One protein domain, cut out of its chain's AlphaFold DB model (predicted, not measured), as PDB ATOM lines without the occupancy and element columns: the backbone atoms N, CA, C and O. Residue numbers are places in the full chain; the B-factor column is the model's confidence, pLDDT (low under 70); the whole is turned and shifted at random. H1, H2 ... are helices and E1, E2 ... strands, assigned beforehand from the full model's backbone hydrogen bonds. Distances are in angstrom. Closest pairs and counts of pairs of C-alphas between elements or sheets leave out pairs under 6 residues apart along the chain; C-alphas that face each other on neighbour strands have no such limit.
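What this domain is: This is residues 8 to 142 of the 190 residues of an uncharacterized protein of Rachicladosporium sp. CCFEE 5018 (UniProt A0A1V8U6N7). Little here is regular structure: H5 packs on a small parallel sheet, E1 E2 E3, H2 packs on H5, residues 12 to 50 loop out at one end, and H4 sticks out at the other. Of 135 printed residues, five named helices and three named strands, a mixed class, hold 50. It is compact, radius of gyration of the C-alphas 16.0 A, spanning 52 by 33 by 32 A.

Where its parts are: Find C-alpha 8 at (142.411, 119.949, 127.360), where H1, residues 8 to 11, begins. Then read E1, 51 to 55, H2, 67 to 76, H3, 90 to 93, E2, 105 to 110, H4, 116 to 120, H5, 122 to 134, 18.3 A long, and E3, 138 to 140, ending at (153.574, 101.948, 134.595).

How they stand to each other: E2 is the parallel neighbour of E1, with N 53 and O 106 within hydrogen-bond range at 3.0 A, and of E3, with N 139 and O 107 within range at 2.9 A. H5, on the sheet, touches H2, closest C-alphas Cys 126 and Cys 67, 5.2 A. In H2 and H5 every O i to N i+4 pair is within range.

The domain as a whole: The printed part has no cut; H1 to E1 is a long link; no printed residue is under 70 in pLDDT.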
ATOM      1  N   SER A   8     143.647 119.510 128.019       94.56
ATOM      2  CA  SER A   8     142.411 119.949 127.360       94.56
ATOM      3  C   SER A   8     142.546 121.340 126.744       94.56
ATOM      4  O   SER A   8     142.126 121.556 125.607       94.56
ATOM      5  N   ALA A   9     143.214 122.274 127.428       94.56
ATOM      6  CA  ALA A   9     143.466 123.614 126.904       94.56
ATOM      7  C   ALA A   9     144.293 123.601 125.606       94.56
ATOM      8  O   ALA A   9     144.000 124.363 124.682       94.56
ATOM      9  N   LEU A  10     145.291 122.715 125.517       94.56
ATOM     10  CA  LEU A  10     146.149 122.552 124.342       94.56
ATOM     11  C   LEU A  10     145.406 121.828 123.218       94.56
ATOM     12  O   LEU A  10     145.428 122.276 122.071       94.56
ATOM     13  N   THR A  11     144.729 120.721 123.531       95.56
ATOM     14  CA  THR A  11     144.092 119.880 122.512       95.56
ATOM     15  C   THR A  11     142.837 120.521 121.938       95.56
ATOM     16  O   THR A  11     142.537 120.285 120.773       95.56
ATOM     17  N   THR A  12     142.144 121.383 122.685       95.50
ATOM     18  CA  THR A  12     140.920 122.075 122.234       95.50
ATOM     19  C   THR A  12     141.153 123.534 121.818       95.50
ATOM     20  O   THR A  12     140.211 124.224 121.428       95.50
ATOM     21  N   GLY A  13     142.407 124.006 121.828       95.00
ATOM     22  CA  GLY A  13     142.781 125.332 121.322       95.00
ATOM     23  C   GLY A  13     142.235 126.493 122.158       95.00
ATOM     24  O   GLY A  13     141.862 127.534 121.613       95.00
ATOM     25  N   LEU A  14     142.162 126.327 123.479       95.50
ATOM     26  CA  LEU A  14     141.679 127.369 124.384       95.50
ATOM     27  C   LEU A  14     142.756 128.424 124.654       95.50
ATOM     28  O   LEU A  14     143.958 128.175 124.569       95.50
ATOM     29  N   ASN A  15     142.307 129.621 125.038       95.81
ATOM     30  CA  ASN A  15     143.200 130.667 125.523       95.81
ATOM     31  C   ASN A  15     143.819 130.229 126.858       95.81
ATOM     32  O   ASN A  15     143.123 130.191 127.874       95.81
ATOM     33  N   LEU A  16     145.124 129.970 126.867       94.19
ATOM     34  CA  LEU A  16     145.889 129.488 128.019       94.19
ATOM     35  C   LEU A  16     145.840 130.436 129.221       94.19
ATOM     36  O   LEU A  16     146.014 130.000 130.353       94.19
ATOM     37  N   ASN A  17     145.564 131.727 129.009       94.44
ATOM     38  CA  ASN A  17     145.386 132.656 130.124       94.44
ATOM     39  C   ASN A  17     144.093 132.380 130.913       94.44
ATOM     40  O   ASN A  17     144.029 132.655 132.111       94.44
ATOM     41  N   THR A  18     143.042 131.898 130.246       94.31
ATOM     42  CA  THR A  18     141.681 131.804 130.803       94.31
ATOM     43  C   THR A  18     141.110 130.394 130.836       94.31
ATOM     44  O   THR A  18     140.027 130.218 131.392       94.31
ATOM     45  N   ALA A  19     141.787 129.421 130.227       93.69
ATOM     46  CA  ALA A  19     141.366 128.033 130.235       93.69
ATOM     47  C   ALA A  19     141.194 127.537 131.684       93.69
ATOM     48  O   ALA A  19     141.992 127.913 132.554       93.69
ATOM     49  N   PRO A  20     140.150 126.741 131.971       89.50
ATOM     50  CA  PRO A  20     140.039 126.057 133.250       89.50
ATOM     51  C   PRO A  20     141.304 125.237 133.505       89.50
ATOM     52  O   PRO A  20     141.783 124.548 132.613       89.50
ATOM     53  N   ALA A  21     141.845 125.346 134.711       86.50
ATOM     54  CA  ALA A  21     142.993 124.566 135.138       86.50
ATOM     55  C   ALA A  21     142.875 124.336 136.646       86.50
ATOM     56  O   ALA A  21     142.778 125.287 137.430       86.50
ATOM     57  N   TYR A  22     142.830 123.073 137.054       86.19
ATOM     58  CA  TYR A  22     142.684 122.708 138.454       86.19
ATOM     59  C   TYR A  22     143.988 122.911 139.217       86.19
ATOM     60  O   TYR A  22     145.044 122.462 138.789       86.19
ATOM     61  N   LYS A  23     143.917 123.605 140.359       83.88
ATOM     62  CA  LYS A  23     145.076 123.952 141.209       83.88
ATOM     63  C   LYS A  23     146.243 124.642 140.481       83.88
ATOM     64  O   LYS A  23     147.329 124.741 141.046       83.88
ATOM     65  N   ALA A  24     146.009 125.202 139.296       82.12
ATOM     66  CA  ALA A  24     146.949 126.110 138.661       82.12
ATOM     67  C   ALA A  24     146.958 127.465 139.380       82.12
ATOM     68  O   ALA A  24     145.923 127.950 139.856       82.12
ATOM     69  N   ASP A  25     148.124 128.106 139.420       85.25
ATOM     70  CA  ASP A  25     148.237 129.461 139.939       85.25
ATOM     71  C   ASP A  25     147.361 130.420 139.126       85.25
ATOM     72  O   ASP A  25     147.439 130.507 137.898       85.25
ATOM     73  N   ALA A  26     146.516 131.183 139.822       82.81
ATOM     74  CA  ALA A  26     145.640 132.133 139.161       82.81
ATOM     75  C   ALA A  26     146.457 133.237 138.468       82.81
ATOM     76  O   ALA A  26     147.093 134.073 139.119       82.81
ATOM     77  N   ILE A  27     146.356 133.314 137.138       88.94
ATOM     78  CA  ILE A  27     146.850 134.453 136.358       88.94
ATOM     79  C   ILE A  27     145.932 135.650 136.646       88.94
ATOM     80  O   ILE A  27     144.860 135.804 136.057       88.94
ATOM     81  N   ARG A  28     146.331 136.490 137.609       92.31
ATOM     82  CA  ARG A  28     145.494 137.561 138.190       92.31
ATOM     83  C   ARG A  28     144.906 138.528 137.161       92.31
ATOM     84  O   ARG A  28     143.817 139.054 137.357       92.31
ATOM     85  N   ASP A  29     145.625 138.783 136.080       94.62
ATOM     86  CA  ASP A  29     145.261 139.711 135.013       94.62
ATOM     87  C   ASP A  29     144.820 139.014 133.718       94.62
ATOM     88  O   ASP A  29     144.750 139.666 132.680       94.62
ATOM     89  N   ARG A  30     144.464 137.721 133.770       93.75
ATOM     90  CA  ARG A  30     144.150 136.880 132.598       93.75
ATOM     91  C   ARG A  30     143.187 137.471 131.572       93.75
ATOM     92  O   ARG A  30     143.382 137.266 130.384       93.75
ATOM     93  N   TYR A  31     142.173 138.216 132.012       94.75
ATOM     94  CA  TYR A  31     141.173 138.816 131.118       94.75
ATOM     95  C   TYR A  31     141.641 140.109 130.440       94.75
ATOM     96  O   TYR A  31     140.967 140.602 129.543       94.75
ATOM     97  N   ARG A  32     142.757 140.692 130.892       96.12
ATOM     98  CA  ARG A  32     143.344 141.916 130.326       96.12
ATOM     99  C   ARG A  32     144.550 141.633 129.434       96.12
ATOM    100  O   ARG A  32     145.079 142.567 128.842       96.12
ATOM    101  N   ARG A  33     145.024 140.386 129.396       95.94
ATOM    102  CA  ARG A  33     146.135 139.967 128.545       95.94
ATOM    103  C   ARG A  33     145.626 139.639 127.153       95.94
ATOM    104  O   ARG A  33     144.509 139.144 127.008       95.94
ATOM    105  N   GLU A  34     146.485 139.847 126.164       96.94
ATOM    106  CA  GLU A  34     146.266 139.281 124.839       96.94
ATOM    107  C   GLU A  34     146.087 137.757 124.951       96.94
ATOM    108  O   GLU A  34     146.833 137.113 125.706       96.94
ATOM    109  N   PRO A  35     145.092 137.168 124.262       96.25
ATOM    110  CA  PRO A  35     144.894 135.727 124.255       96.25
ATOM    111  C   PRO A  35     146.164 134.983 123.842       96.25
ATOM    112  O   PRO A  35     146.817 135.338 122.862       96.25
ATOM    113  N   LEU A  36     146.500 133.940 124.596       95.25
ATOM    114  CA  LEU A  36     147.654 133.094 124.329       95.25
ATOM    115  C   LEU A  36     147.159 131.712 123.928       95.25
ATOM    116  O   LEU A  36     146.465 131.061 124.701       95.25
ATOM    117  N   TYR A  37     147.545 131.261 122.743       95.25
ATOM    118  CA  TYR A  37     147.225 129.932 122.237       95.25
ATOM    119  C   TYR A  37     148.519 129.169 121.992       95.25
ATOM    120  O   TYR A  37     149.525 129.754 121.594       95.25
ATOM    121  N   PHE A  38     148.480 127.860 122.208       92.62
ATOM    122  CA  PHE A  38     149.527 126.970 121.730       92.62
ATOM    123  C   PHE A  38     149.076 126.355 120.409       92.62
ATOM    124  O   PHE A  38     148.067 125.652 120.367       92.62
ATOM    125  N   ASN A  39     149.810 126.626 119.333       92.25
ATOM    126  CA  ASN A  39     149.539 126.044 118.027       92.25
ATOM    127  C   ASN A  39     150.788 125.344 117.501       92.25
ATOM    128  O   ASN A  39     151.812 125.966 117.235       92.25
ATOM    129  N   LEU A  40     150.678 124.033 117.297       91.94
ATOM    130  CA  LEU A  40     151.767 123.224 116.761       91.94
ATOM    131  C   LEU A  40     152.285 123.738 115.414       91.94
ATOM    132  O   LEU A  40     153.477 123.625 115.149       91.94
ATOM    133  N   SER A  41     151.419 124.322 114.579       92.81
ATOM    134  CA  SER A  41     151.799 124.863 113.267       92.81
ATOM    135  C   SER A  41     152.778 126.040 113.333       92.81
ATOM    136  O   SER A  41     153.434 126.318 112.332       92.81
ATOM    137  N   ASP A  42     152.927 126.688 114.491       94.62
ATOM    138  CA  ASP A  42     153.854 127.810 114.681       94.62
ATOM    139  C   ASP A  42     155.300 127.340 114.939       94.62
ATOM    140  O   ASP A  42     156.223 128.149 115.061       94.62
ATOM    141  N   HIS A  43     155.528 126.023 115.008       94.62
ATOM    142  CA  HIS A  43     156.812 125.432 115.364       94.62
ATOM    143  C   HIS A  43     157.407 124.587 114.230       94.62
ATOM    144  O   HIS A  43     156.731 123.783 113.598       94.62
ATOM    145  N   ALA A  44     158.729 124.667 114.029       97.12
ATOM    146  CA  ALA A  44     159.434 123.851 113.026       97.12
ATOM    147  C   ALA A  44     159.351 122.329 113.286       97.12
ATOM    148  O   ALA A  44     159.612 121.522 112.397       97.12
ATOM    149  N   TRP A  45     159.003 121.935 114.512       95.19
ATOM    150  CA  TRP A  45     158.799 120.552 114.942       95.19
ATOM    151  C   TRP A  45     157.318 120.154 114.989       95.19
ATOM    152  O   TRP A  45     157.004 119.138 115.596       95.19
ATOM    153  N   ALA A  46     156.424 120.906 114.335       94.50
ATOM    154  CA  ALA A  46     154.971 120.703 114.340       94.50
ATOM    155  C   ALA A  46     154.526 119.234 114.208       94.50
ATOM    156  O   ALA A  46     153.555 118.833 114.840       94.50
ATOM    157  N   ASP A  47     155.238 118.437 113.404       93.75
ATOM    158  CA  ASP A  47     154.913 117.036 113.098       93.75
ATOM    159  C   ASP A  47     155.749 116.013 113.891       93.75
ATOM    160  O   ASP A  47     155.759 114.823 113.579       93.75
ATOM    161  N   LYS A  48     156.487 116.469 114.906       94.56
ATOM    162  CA  LYS A  48     157.376 115.664 115.755       94.56
ATOM    163  C   LYS A  48     157.038 115.878 117.229       94.56
ATOM    164  O   LYS A  48     157.885 116.305 118.010       94.56
ATOM    165  N   VAL A  49     155.786 115.602 117.582       93.69
ATOM    166  CA  VAL A  49     155.247 115.811 118.931       93.69
ATOM    167  C   VAL A  49     154.548 114.559 119.423       93.69
ATOM    168  O   VAL A  49     153.840 113.893 118.671       93.69
ATOM    169  N   VAL A  50     154.749 114.286 120.705       95.50
ATOM    170  CA  VAL A  50     153.975 113.355 121.518       95.50
ATOM    171  C   VAL A  50     153.522 114.139 122.740       95.50
ATOM    172  O   VAL A  50     154.312 114.893 123.310       95.50
ATOM    173  N   TYR A  51     152.263 113.968 123.116       96.06
ATOM    174  CA  TYR A  51     151.779 114.410 124.411       96.06
ATOM    175  C   TYR A  51     151.806 113.270 125.415       96.06
ATOM    176  O   TYR A  51     151.640 112.103 125.058       96.06
ATOM    177  N   GLU A  52     151.981 113.630 126.674       96.56
ATOM    178  CA  GLU A  52     152.082 112.693 127.775       96.56
ATOM    179  C   GLU A  52     151.072 113.072 128.861       96.56
ATOM    180  O   GLU A  52     150.831 114.255 129.105       96.56
ATOM    181  N   LEU A  53     150.425 112.065 129.440       96.12
ATOM    182  CA  LEU A  53     149.459 112.203 130.524       96.12
ATOM    183  C   LEU A  53     149.823 111.229 131.633       96.12
ATOM    184  O   LEU A  53     150.193 110.086 131.338       96.12
ATOM    185  N   HIS A  54     149.644 111.646 132.888       95.56
ATOM    186  CA  HIS A  54     149.716 110.743 134.034       95.56
ATOM    187  C   HIS A  54     148.383 110.662 134.780       95.56
ATOM    188  O   HIS A  54     147.597 111.606 134.780       95.56
ATOM    189  N   LEU A  55     148.096 109.517 135.406       94.75
ATOM    190  CA  LEU A  55     146.873 109.354 136.194       94.75
ATOM    191  C   LEU A  55     147.057 108.400 137.374       94.75
ATOM    192  O   LEU A  55     147.574 107.292 137.237       94.75
ATOM    193  N   TYR A  56     146.554 108.820 138.532       94.81
ATOM    194  CA  TYR A  56     146.595 108.054 139.770       94.81
ATOM    195  C   TYR A  56     145.262 108.125 140.510       94.81
ATOM    196  O   TYR A  56     144.533 109.104 140.403       94.81
ATOM    197  N   SER A  57     144.981 107.138 141.363       93.56
ATOM    198  CA  SER A  57     143.754 107.104 142.181       93.56
ATOM    199  C   SER A  57     143.627 108.261 143.184       93.56
ATOM    200  O   SER A  57     142.569 108.479 143.758       93.56
ATOM    201  N   MET A  58     144.711 109.008 143.412       91.62
ATOM    202  CA  MET A  58     144.754 110.197 144.275       91.62
ATOM    203  C   MET A  58     144.646 111.511 143.482       91.62
ATOM    204  O   MET A  58     144.894 112.593 144.037       91.62
ATOM    205  N   SER A  59     144.375 111.432 142.177       89.62
ATOM    206  CA  SER A  59     144.011 112.592 141.371       89.62
ATOM    207  C   SER A  59     142.735 113.208 141.939       89.62
ATOM    208  O   SER A  59     141.803 112.509 142.305       89.62
ATOM    209  N   GLU A  60     142.720 114.532 142.087       88.88
ATOM    210  CA  GLU A  60     141.604 115.232 142.751       88.88
ATOM    211  C   GLU A  60     140.609 115.870 141.772       88.88
ATOM    212  O   GLU A  60     139.617 116.445 142.207       88.88
ATOM    213  N   ASP A  61     140.909 115.823 140.475       86.88
ATOM    214  CA  ASP A  61     140.173 116.525 139.409       86.88
ATOM    215  C   ASP A  61     139.729 115.589 138.280       86.88
ATOM    216  O   ASP A  61     139.241 116.028 137.250       86.88
ATOM    217  N   LEU A  62     139.956 114.293 138.465       89.25
ATOM    218  CA  LEU A  62     139.511 113.241 137.569       89.25
ATOM    219  C   LEU A  62     138.810 112.189 138.413       89.25
ATOM    220  O   LEU A  62     139.292 111.851 139.499       89.25
ATOM    221  N   ASP A  63     137.686 111.691 137.919       92.75
ATOM    222  CA  ASP A  63     137.018 110.529 138.458       92.75
ATOM    223  C   ASP A  63     137.947 109.318 138.370       92.75
ATOM    224  O   ASP A  63     138.748 109.148 137.448       92.75
ATOM    225  N   THR A  64     137.846 108.465 139.377       92.75
ATOM    226  CA  THR A  64     138.589 107.206 139.456       92.75
ATOM    227  C   THR A  64     137.681 106.069 139.926       92.75
ATOM    228  O   THR A  64     138.172 105.046 140.408       92.75
ATOM    229  N   GLY A  65     136.359 106.264 139.853       93.69
ATOM    230  CA  GLY A  65     135.340 105.399 140.439       93.69
ATOM    231  C   GLY A  65     134.500 104.633 139.419       93.69
ATOM    232  O   GLY A  65     134.148 103.486 139.691       93.69
ATOM    233  N   GLU A  66     134.202 105.210 138.252       95.62
ATOM    234  CA  GLU A  66     133.348 104.573 137.239       95.62
ATOM    235  C   GLU A  66     133.953 104.653 135.832       95.62
ATOM    236  O   GLU A  66     134.154 105.741 135.296       95.62
ATOM    237  N   CYS A  67     134.182 103.501 135.180       97.50
ATOM    238  CA  CYS A  67     134.837 103.467 133.861       97.50
ATOM    239  C   CYS A  67     134.205 104.395 132.811       97.50
ATOM    240  O   CYS A  67     134.968 105.073 132.135       97.50
ATOM    241  N   PRO A  68     132.866 104.495 132.662       97.50
ATOM    242  CA  PRO A  68     132.297 105.402 131.669       97.50
ATOM    243  C   PRO A  68     132.712 106.865 131.880       97.50
ATOM    244  O   PRO A  68     133.020 107.550 130.908       97.50
ATOM    245  N   ILE A  69     132.752 107.333 133.131       97.44
ATOM    246  CA  ILE A  69     133.154 108.708 133.458       97.44
ATOM    247  C   ILE A  69     134.665 108.869 133.299       97.44
ATOM    248  O   ILE A  69     135.090 109.786 132.601       97.44
ATOM    249  N   ILE A  70     135.458 107.925 133.823       97.19
ATOM    250  CA  ILE A  70     136.919 107.896 133.645       97.19
ATOM    251  C   ILE A  70     137.285 108.005 132.160       97.19
ATOM    252  O   ILE A  70     138.123 108.812 131.781       97.19
ATOM    253  N   GLU A  71     136.653 107.215 131.290       97.38
ATOM    254  CA  GLU A  71     136.934 107.223 129.851       97.38
ATOM    255  C   GLU A  71     136.540 108.549 129.185       97.38
ATOM    256  O   GLU A  71     137.293 109.059 128.350       97.38
ATOM    257  N   ALA A  72     135.393 109.133 129.555       97.69
ATOM    258  CA  ALA A  72     134.972 110.444 129.056       97.69
ATOM    259  C   ALA A  72     135.959 111.550 129.458       97.69
ATOM    260  O   ALA A  72     136.319 112.395 128.635       97.69
ATOM    261  N   GLU A  73     136.451 111.520 130.692       96.31
ATOM    262  CA  GLU A  73     137.415 112.504 131.164       96.31
ATOM    263  C   GLU A  73     138.824 112.272 130.600       96.31
ATOM    264  O   GLU A  73     139.487 113.234 130.222       96.31
ATOM    265  N   LEU A  74     139.260 111.018 130.426       96.75
ATOM    266  CA  LEU A  74     140.483 110.680 129.682       96.75
ATOM    267  C   LEU A  74     140.422 111.237 128.254       96.75
ATOM    268  O   LEU A  74     141.386 111.844 127.777       96.75
ATOM    269  N   TYR A  75     139.280 111.075 127.578       97.75
ATOM    270  CA  TYR A  75     139.041 111.682 126.272       97.75
ATOM    271  C   TYR A  75     139.183 113.208 126.345       97.75
ATOM    272  O   TYR A  75     140.035 113.771 125.655       97.75
ATOM    273  N   ARG A  76     138.415 113.881 127.213       95.88
ATOM    274  CA  ARG A  76     138.458 115.343 127.396       95.88
ATOM    275  C   ARG A  76     139.874 115.862 127.658       95.88
ATOM    276  O   ARG A  76     140.274 116.874 127.080       95.88
ATOM    277  N   ASN A  77     140.622 115.188 128.524       95.50
ATOM    278  CA  ASN A  77     141.888 115.683 129.048       95.50
ATOM    279  C   ASN A  77     143.090 115.428 128.136       95.50
ATOM    280  O   ASN A  77     144.201 115.833 128.464       95.50
ATOM    281  N   GLY A  78     142.890 114.826 126.969       96.19
ATOM    282  CA  GLY A  78     143.897 114.854 125.914       96.19
ATOM    283  C   GLY A  78     143.803 113.704 124.933       96.19
ATOM    284  O   GLY A  78     144.257 113.845 123.798       96.19
ATOM    285  N   PHE A  79     143.166 112.589 125.304       97.94
ATOM    286  CA  PHE A  79     142.994 111.473 124.376       97.94
ATOM    287  C   PHE A  79     142.008 111.784 123.236       97.94
ATOM    288  O   PHE A  79     142.018 111.079 122.232       97.94
ATOM    289  N   ASN A  80     141.260 112.892 123.295       97.25
ATOM    290  CA  ASN A  80     140.542 113.479 122.157       97.25
ATOM    291  C   ASN A  80     141.454 113.864 120.977       97.25
ATOM    292  O   ASN A  80     140.977 113.995 119.848       97.25
ATOM    293  N   ALA A  81     142.757 114.056 121.220       96.88
ATOM    294  CA  ALA A  81     143.757 114.267 120.177       96.88
ATOM    295  C   ALA A  81     144.134 112.972 119.447       96.88
ATOM    296  O   ALA A  81     144.756 113.034 118.383       96.88
ATOM    297  N   LEU A  82     143.734 111.812 119.974       95.62
ATOM    298  CA  LEU A  82     143.761 110.561 119.230       95.62
ATOM    299  C   LEU A  82     142.569 110.493 118.274       95.62
ATOM    300  O   LEU A  82     141.534 111.133 118.464       95.62
ATOM    301  N   ARG A  83     142.697 109.667 117.237       88.88
ATOM    302  CA  ARG A  83     141.659 109.484 116.214       88.88
ATOM    303  C   ARG A  83     140.584 108.509 116.693       88.88
ATOM    304  O   ARG A  83     140.329 107.505 116.032       88.88
ATOM    305  N   ILE A  84     140.025 108.785 117.867       95.06
ATOM    306  CA  ILE A  84     139.039 107.953 118.558       95.06
ATOM    307  C   ILE A  84     137.715 108.703 118.695       95.06
ATOM    308  O   ILE A  84     137.687 109.933 118.780       95.06
ATOM    309  N   ASP A  85     136.618 107.954 118.710       95.75
ATOM    310  CA  ASP A  85     135.289 108.515 118.929       95.75
ATOM    311  C   ASP A  85     135.107 108.927 120.396       95.75
ATOM    312  O   ASP A  85     135.685 108.324 121.303       95.75
ATOM    313  N   ALA A  86     134.289 109.954 120.629       96.75
ATOM    314  CA  ALA A  86     133.944 110.383 121.980       96.75
ATOM    315  C   ALA A  86     133.184 109.262 122.726       96.75
ATOM    316  O   ALA A  86     132.208 108.730 122.182       96.75
ATOM    317  N   PRO A  87     133.578 108.909 123.966       97.25
ATOM    318  CA  PRO A  87     132.854 107.940 124.786       97.25
ATOM    319  C   PRO A  87     131.389 108.332 125.015       97.25
ATOM    320  O   PRO A  87     131.050 109.508 125.120       97.25
ATOM    321  N   ALA A  88     130.494 107.353 125.169       96.50
ATOM    322  CA  ALA A  88     129.057 107.619 125.327       96.50
ATOM    323  C   ALA A  88     128.722 108.500 126.550       96.50
ATOM    324  O   ALA A  88     127.781 109.296 126.513       96.50
ATOM    325  N   ALA A  89     129.507 108.379 127.623       97.06
ATOM    326  CA  ALA A  89     129.349 109.163 128.843       97.06
ATOM    327  C   ALA A  89     129.691 110.654 128.674       97.06
ATOM    328  O   ALA A  89     129.319 111.453 129.528       97.06
ATOM    329  N   CYS A  90     130.269 111.065 127.543       96.69
ATOM    330  CA  CYS A  90     130.424 112.478 127.194       96.69
ATOM    331  C   CYS A  90     129.091 113.243 127.142       96.69
ATOM    332  O   CYS A  90     129.062 114.451 127.365       96.69
ATOM    333  N   ASN A  91     127.970 112.551 126.904       96.38
ATOM    334  CA  ASN A  91     126.631 113.145 127.000       96.38
ATOM    335  C   ASN A  91     126.240 113.512 128.446       96.38
ATOM    336  O   ASN A  91     125.337 114.320 128.659       96.38
ATOM    337  N   LEU A  92     126.886 112.898 129.439       95.50
ATOM    338  CA  LEU A  92     126.684 113.188 130.856       95.50
ATOM    339  C   LEU A  92     127.602 114.329 131.305       95.50
ATOM    340  O   LEU A  92     127.128 115.270 131.939       95.50
ATOM    341  N   THR A  93     128.886 114.277 130.936       92.94
ATOM    342  CA  THR A  93     129.881 115.284 131.344       92.94
ATOM    343  C   THR A  93     129.738 116.607 130.581       92.94
ATOM    344  O   THR A  93     130.003 117.669 131.136       92.94
ATOM    345  N   ASN A  94     129.221 116.570 129.345       93.00
ATOM    346  CA  ASN A  94     128.950 117.735 128.488       93.00
ATOM    347  C   ASN A  94     130.180 118.618 128.187       93.00
ATOM    348  O   ASN A  94     130.052 119.820 127.954       93.00
ATOM    349  N   ASP A  95     131.372 118.023 128.165       91.25
ATOM    350  CA  ASP A  95     132.654 118.733 128.051       91.25
ATOM    351  C   ASP A  95     133.697 118.025 127.157       91.25
ATOM    352  O   ASP A  95     134.834 118.487 127.031       91.25
ATOM    353  N   CYS A  96     133.314 116.949 126.465       94.94
ATOM    354  CA  CYS A  96     134.168 116.220 125.521       94.94
ATOM    355  C   CYS A  96     134.310 116.944 124.175       94.94
ATOM    356  O   CYS A  96     133.793 116.510 123.141       94.94
ATOM    357  N   THR A  97     135.014 118.069 124.178       95.19
ATOM    358  CA  THR A  97     135.283 118.834 122.957       95.19
ATOM    359  C   THR A  97     136.287 118.079 122.068       95.19
ATOM    360  O   THR A  97     137.323 117.646 122.578       95.19
ATOM    361  N   PRO A  98     136.041 117.922 120.752       95.62
ATOM    362  CA  PRO A  98     137.015 117.327 119.838       95.62
ATOM    363  C   PRO A  98     138.316 118.134 119.772       95.62
ATOM    364  O   PRO A  98     138.295 119.364 119.850       95.62
ATOM    365  N   ALA A  99     139.446 117.456 119.576       95.62
ATOM    366  CA  ALA A  99     140.719 118.150 119.455       95.62
ATOM    367  C   ALA A  99     140.819 118.957 118.149       95.62
ATOM    368  O   ALA A  99     140.415 118.497 117.079       95.62
ATOM    369  N   VAL A 100     141.451 120.132 118.215       95.00
ATOM    370  CA  VAL A 100     141.731 120.988 117.047       95.00
ATOM    371  C   VAL A 100     142.756 120.362 116.104       95.00
ATOM    372  O   VAL A 100     142.806 120.696 114.921       95.00
ATOM    373  N   ARG A 101     143.580 119.444 116.621       93.19
ATOM    374  CA  ARG A 101     144.596 118.728 115.859       93.19
ATOM    375  C   ARG A 101     144.842 117.340 116.436       93.19
ATOM    376  O   ARG A 101     145.066 117.170 117.629       93.19
ATOM    377  N   GLN A 102     144.896 116.367 115.537       94.44
ATOM    378  CA  GLN A 102     145.277 114.996 115.847       94.44
ATOM    379  C   GLN A 102     146.778 114.921 116.159       94.44
ATOM    380  O   GLN A 102     147.596 115.373 115.354       94.44
ATOM    381  N   THR A 103     147.129 114.376 117.324       95.06
ATOM    382  CA  THR A 103     148.510 114.288 117.826       95.06
ATOM    383  C   THR A 103     148.658 113.013 118.658       95.06
ATOM    384  O   THR A 103     147.749 112.709 119.427       95.06
ATOM    385  N   PRO A 104     149.760 112.249 118.537       95.69
ATOM    386  CA  PRO A 104     149.996 111.093 119.395       95.69
ATOM    387  C   PRO A 104     149.994 111.473 120.882       95.69
ATOM    388  O   PRO A 104     150.608 112.466 121.272       95.69
ATOM    389  N   VAL A 105     149.333 110.656 121.699       97.38
ATOM    390  CA  VAL A 105     149.247 110.815 123.157       97.38
ATOM    391  C   VAL A 105     149.577 109.484 123.818       97.38
ATOM    392  O   VAL A 105     149.105 108.439 123.361       97.38
ATOM    393  N   ILE A 106     150.376 109.517 124.881       97.31
ATOM    394  CA  ILE A 106     150.741 108.345 125.680       97.31
ATOM    395  C   ILE A 106     150.321 108.532 127.140       97.31
ATOM    396  O   ILE A 106     150.373 109.639 127.671       97.31
ATOM    397  N   LEU A 107     149.945 107.434 127.798       97.62
ATOM    398  CA  LEU A 107     149.804 107.388 129.254       97.62
ATOM    399  C   LEU A 107     151.161 107.003 129.858       97.62
ATOM    400  O   LEU A 107     151.418 105.835 130.151       97.62
ATOM    401  N   SER A 108     152.077 107.959 129.946       96.88
ATOM    402  CA  SER A 108     153.480 107.718 130.316       96.88
ATOM    403  C   SER A 108     153.681 107.338 131.779       96.88
ATOM    404  O   SER A 108     154.744 106.824 132.121       96.88
ATOM    405  N   GLU A 109     152.690 107.573 132.638       96.62
ATOM    406  CA  GLU A 109     152.799 107.231 134.046       96.62
ATOM    407  C   GLU A 109     151.424 106.985 134.673       96.62
ATOM    408  O   GLU A 109     150.501 107.792 134.600       96.62
ATOM    409  N   PHE A 110     151.285 105.840 135.316       96.56
ATOM    410  CA  PHE A 110     150.161 105.493 136.174       96.56
ATOM    411  C   PHE A 110     150.618 104.356 137.080       96.56
ATOM    412  O   PHE A 110     151.640 103.716 136.821       96.56
ATOM    413  N   GLY A 111     149.862 104.043 138.122       95.06
ATOM    414  CA  GLY A 111     150.176 102.861 138.908       95.06
ATOM    415  C   GLY A 111     149.270 102.658 140.101       95.06
ATOM    416  O   GLY A 111     148.403 103.474 140.412       95.06
ATOM    417  N   SER A 112     149.519 101.543 140.770       95.56
ATOM    418  CA  SER A 112     148.891 101.143 142.021       95.56
ATOM    419  C   SER A 112     149.889 100.325 142.841       95.56
ATOM    420  O   SER A 112     150.954  99.928 142.350       95.56
ATOM    421  N   ALA A 113     149.528 100.026 144.089       96.25
ATOM    422  CA  ALA A 113     150.267  99.063 144.892       96.25
ATOM    423  C   ALA A 113     150.395  97.717 144.151       96.25
ATOM    424  O   ALA A 113     149.454  97.264 143.491       96.25
ATOM    425  N   GLN A 114     151.576  97.100 144.241       97.44
ATOM    426  CA  GLN A 114     151.828  95.763 143.708       97.44
ATOM    427  C   GLN A 114     151.515  94.728 144.786       97.44
ATOM    428  O   GLN A 114     152.400  94.231 145.477       97.44
ATOM    429  N   ASP A 115     150.227  94.445 144.941       97.50
ATOM    430  CA  ASP A 115     149.687  93.414 145.822       97.50
ATOM    431  C   ASP A 115     148.309  92.944 145.305       97.50
ATOM    432  O   ASP A 115     147.873  93.308 144.208       97.50
ATOM    433  N   ALA A 116     147.608  92.117 146.085       97.69
ATOM    434  CA  ALA A 116     146.328  91.533 145.690       97.69
ATOM    435  C   ALA A 116     145.214  92.562 145.402       97.69
ATOM    436  O   ALA A 116     144.247  92.207 144.723       97.69
ATOM    437  N   THR A 117     145.315  93.815 145.871       97.12
ATOM    438  CA  THR A 117     144.303  94.842 145.573       97.12
ATOM    439  C   THR A 117     144.308  95.244 144.103       97.12
ATOM    440  O   THR A 117     143.262  95.648 143.603       97.12
ATOM    441  N   LEU A 118     145.433  95.071 143.391       97.50
ATOM    442  CA  LEU A 118     145.558  95.355 141.954       97.50
ATOM    443  C   LEU A 118     144.449  94.684 141.131       97.50
ATOM    444  O   LEU A 118     143.929  95.274 140.191       97.50
ATOM    445  N   PHE A 119     144.058  93.460 141.493       97.69
ATOM    446  CA  PHE A 119     143.077  92.688 140.726       97.69
ATOM    447  C   PHE A 119     141.655  93.252 140.778       97.69
ATOM    448  O   PHE A 119     140.860  92.948 139.890       97.69
ATOM    449  N   ASN A 120     141.346  94.062 141.793       96.38
ATOM    450  CA  ASN A 120     140.032  94.665 141.998       96.38
ATOM    451  C   ASN A 120     140.087  96.201 141.951       96.38
ATOM    452  O   ASN A 120     139.126  96.854 142.356       96.38
ATOM    453  N   ASP A 121     141.199  96.784 141.496       96.56
ATOM    454  CA  ASP A 121     141.336  98.234 141.378       96.56
ATOM    455  C   ASP A 121     140.560  98.733 140.152       96.56
ATOM    456  O   ASP A 121     140.878  98.395 139.005       96.56
ATOM    457  N   THR A 122     139.516  99.527 140.403       96.62
ATOM    458  CA  THR A 122     138.636 100.039 139.350       96.62
ATOM    459  C   THR A 122     139.402 100.874 138.333       96.62
ATOM    460  O   THR A 122     139.292 100.611 137.138       96.62
ATOM    461  N   LEU A 123     140.214 101.836 138.783       96.94
ATOM    462  CA  LEU A 123     140.950 102.725 137.888       96.94
ATOM    463  C   LEU A 123     141.907 101.931 136.996       96.94
ATOM    464  O   LEU A 123     141.910 102.123 135.781       96.94
ATOM    465  N   GLN A 124     142.683 101.005 137.571       97.50
ATOM    466  CA  GLN A 124     143.601 100.164 136.798       97.50
ATOM    467  C   GLN A 124     142.849  99.300 135.777       97.50
ATOM    468  O   GLN A 124     143.297  99.157 134.638       97.50
ATOM    469  N   GLY A 125     141.689  98.751 136.154       97.81
ATOM    470  CA  GLY A 125     140.818  98.007 135.245       97.81
ATOM    471  C   GLY A 125     140.315  98.857 134.074       97.81
ATOM    472  O   GLY A 125     140.410  98.429 132.921       97.81
ATOM    473  N   CYS A 126     139.837 100.074 134.348       98.00
ATOM    474  CA  CYS A 126     139.358 100.996 133.317       98.00
ATOM    475  C   CYS A 126     140.500 101.441 132.388       98.00
ATOM    476  O   CYS A 126     140.360 101.356 131.170       98.00
ATOM    477  N   LEU A 127     141.662 101.815 132.940       97.88
ATOM    478  CA  LEU A 127     142.855 102.165 132.158       97.88
ATOM    479  C   LEU A 127     143.285 101.022 131.238       97.88
ATOM    480  O   LEU A 127     143.559 101.239 130.054       97.88
ATOM    481  N   ARG A 128     143.297  99.789 131.750       97.88
ATOM    482  CA  ARG A 128     143.610  98.602 130.954       97.88
ATOM    483  C   ARG A 128     142.650  98.410 129.791       97.88
ATOM    484  O   ARG A 128     143.105  98.165 128.671       97.88
ATOM    485  N   ASN A 129     141.351  98.537 130.031       97.44
ATOM    486  CA  ASN A 129     140.344  98.384 128.985       97.44
ATOM    487  C   ASN A 129     140.448  99.496 127.937       97.44
ATOM    488  O   ASN A 129     140.547  99.193 126.749       97.44
ATOM    489  N   PHE A 130     140.508 100.754 128.374       97.44
ATOM    490  CA  PHE A 130     140.578 101.923 127.502       97.44
ATOM    491  C   PHE A 130     141.828 101.899 126.614       97.44
ATOM    492  O   PHE A 130     141.739 101.989 125.388       97.44
ATOM    493  N   THR A 131     143.003 101.679 127.210       97.50
ATOM    494  CA  THR A 131     144.264 101.630 126.455       97.50
ATOM    495  C   THR A 131     144.305 100.472 125.460       97.50
ATOM    496  O   THR A 131     144.760 100.657 124.332       97.50
ATOM    497  N   THR A 132     143.769  99.303 125.826       97.38
ATOM    498  CA  THR A 132     143.692  98.138 124.929       97.38
ATOM    499  C   THR A 132     142.697  98.363 123.788       97.38
ATOM    500  O   THR A 132     142.962  97.985 122.645       97.38
ATOM    501  N   ALA A 133     141.545  98.976 124.073       96.25
ATOM    502  CA  ALA A 133     140.517  99.255 123.073       96.25
ATOM    503  C   ALA A 133     141.015 100.235 122.003       96.25
ATOM    504  O   ALA A 133     140.748 100.032 120.817       96.25
ATOM    505  N   HIS A 134     141.783 101.243 122.419       96.12
ATOM    506  CA  HIS A 134     142.217 102.352 121.568       96.12
ATOM    507  C   HIS A 134     143.690 102.291 121.141       96.12
ATOM    508  O   HIS A 134     144.169 103.209 120.480       96.12
ATOM    509  N   ASN A 135     144.402 101.210 121.479       95.19
ATOM    510  CA  ASN A 135     145.826 101.022 121.194       95.19
ATOM    511  C   ASN A 135     146.708 102.184 121.696       95.19
ATOM    512  O   ASN A 135     147.574 102.702 120.989       95.19
ATOM    513  N   ILE A 136     146.452 102.621 122.927       96.62
ATOM    514  CA  ILE A 136     147.164 103.732 123.559       96.62
ATOM    515  C   ILE A 136     148.413 103.182 124.233       96.62
ATOM    516  O   ILE A 136     148.320 102.304 125.090       96.62
ATOM    517  N   SER A 137     149.584 103.698 123.863       96.62
ATOM    518  CA  SER A 137     150.833 103.330 124.535       96.62
ATOM    519  C   SER A 137     150.840 103.831 125.976       96.62
ATOM    520  O   SER A 137     150.391 104.943 126.259       96.62
ATOM    521  N   TRP A 138     151.377 103.015 126.878       97.31
ATOM    522  CA  TRP A 138     151.416 103.321 128.298       97.31
ATOM    523  C   TRP A 138     152.706 102.834 128.956       97.31
ATOM    524  O   TRP A 138     153.356 101.908 128.464       97.31
ATOM    525  N   ALA A 139     153.060 103.446 130.083       96.44
ATOM    526  CA  ALA A 139     154.140 103.002 130.950       96.44
ATOM    527  C   ALA A 139     153.712 103.101 132.421       96.44
ATOM    528  O   ALA A 139     153.176 104.109 132.871       96.44
ATOM    529  N   VAL A 140     153.920 102.016 133.170       95.75
ATOM    530  CA  VAL A 140     153.574 101.948 134.595       95.75
ATOM    531  C   VAL A 140     154.711 102.501 135.451       95.75
ATOM    532  O   VAL A 140     155.884 102.169 135.247       95.75
ATOM    533  N   TRP A 141     154.360 103.291 136.461       93.88
ATOM    534  CA  TRP A 141     155.234 103.636 137.570       93.88
ATOM    535  C   TRP A 141     155.248 102.495 138.596       93.88
ATOM    536  O   TRP A 141     154.248 102.217 139.244       93.88
ATOM    537  N   SER A 142     156.356 101.795 138.810       91.12
ATOM    538  CA  SER A 142     157.636 101.922 138.102       91.12
ATOM    539  C   SER A 142     158.331 100.574 137.998       91.12
ATOM    540  O   SER A 142     158.023  99.648 138.741       91.12
TER     541      SER A 142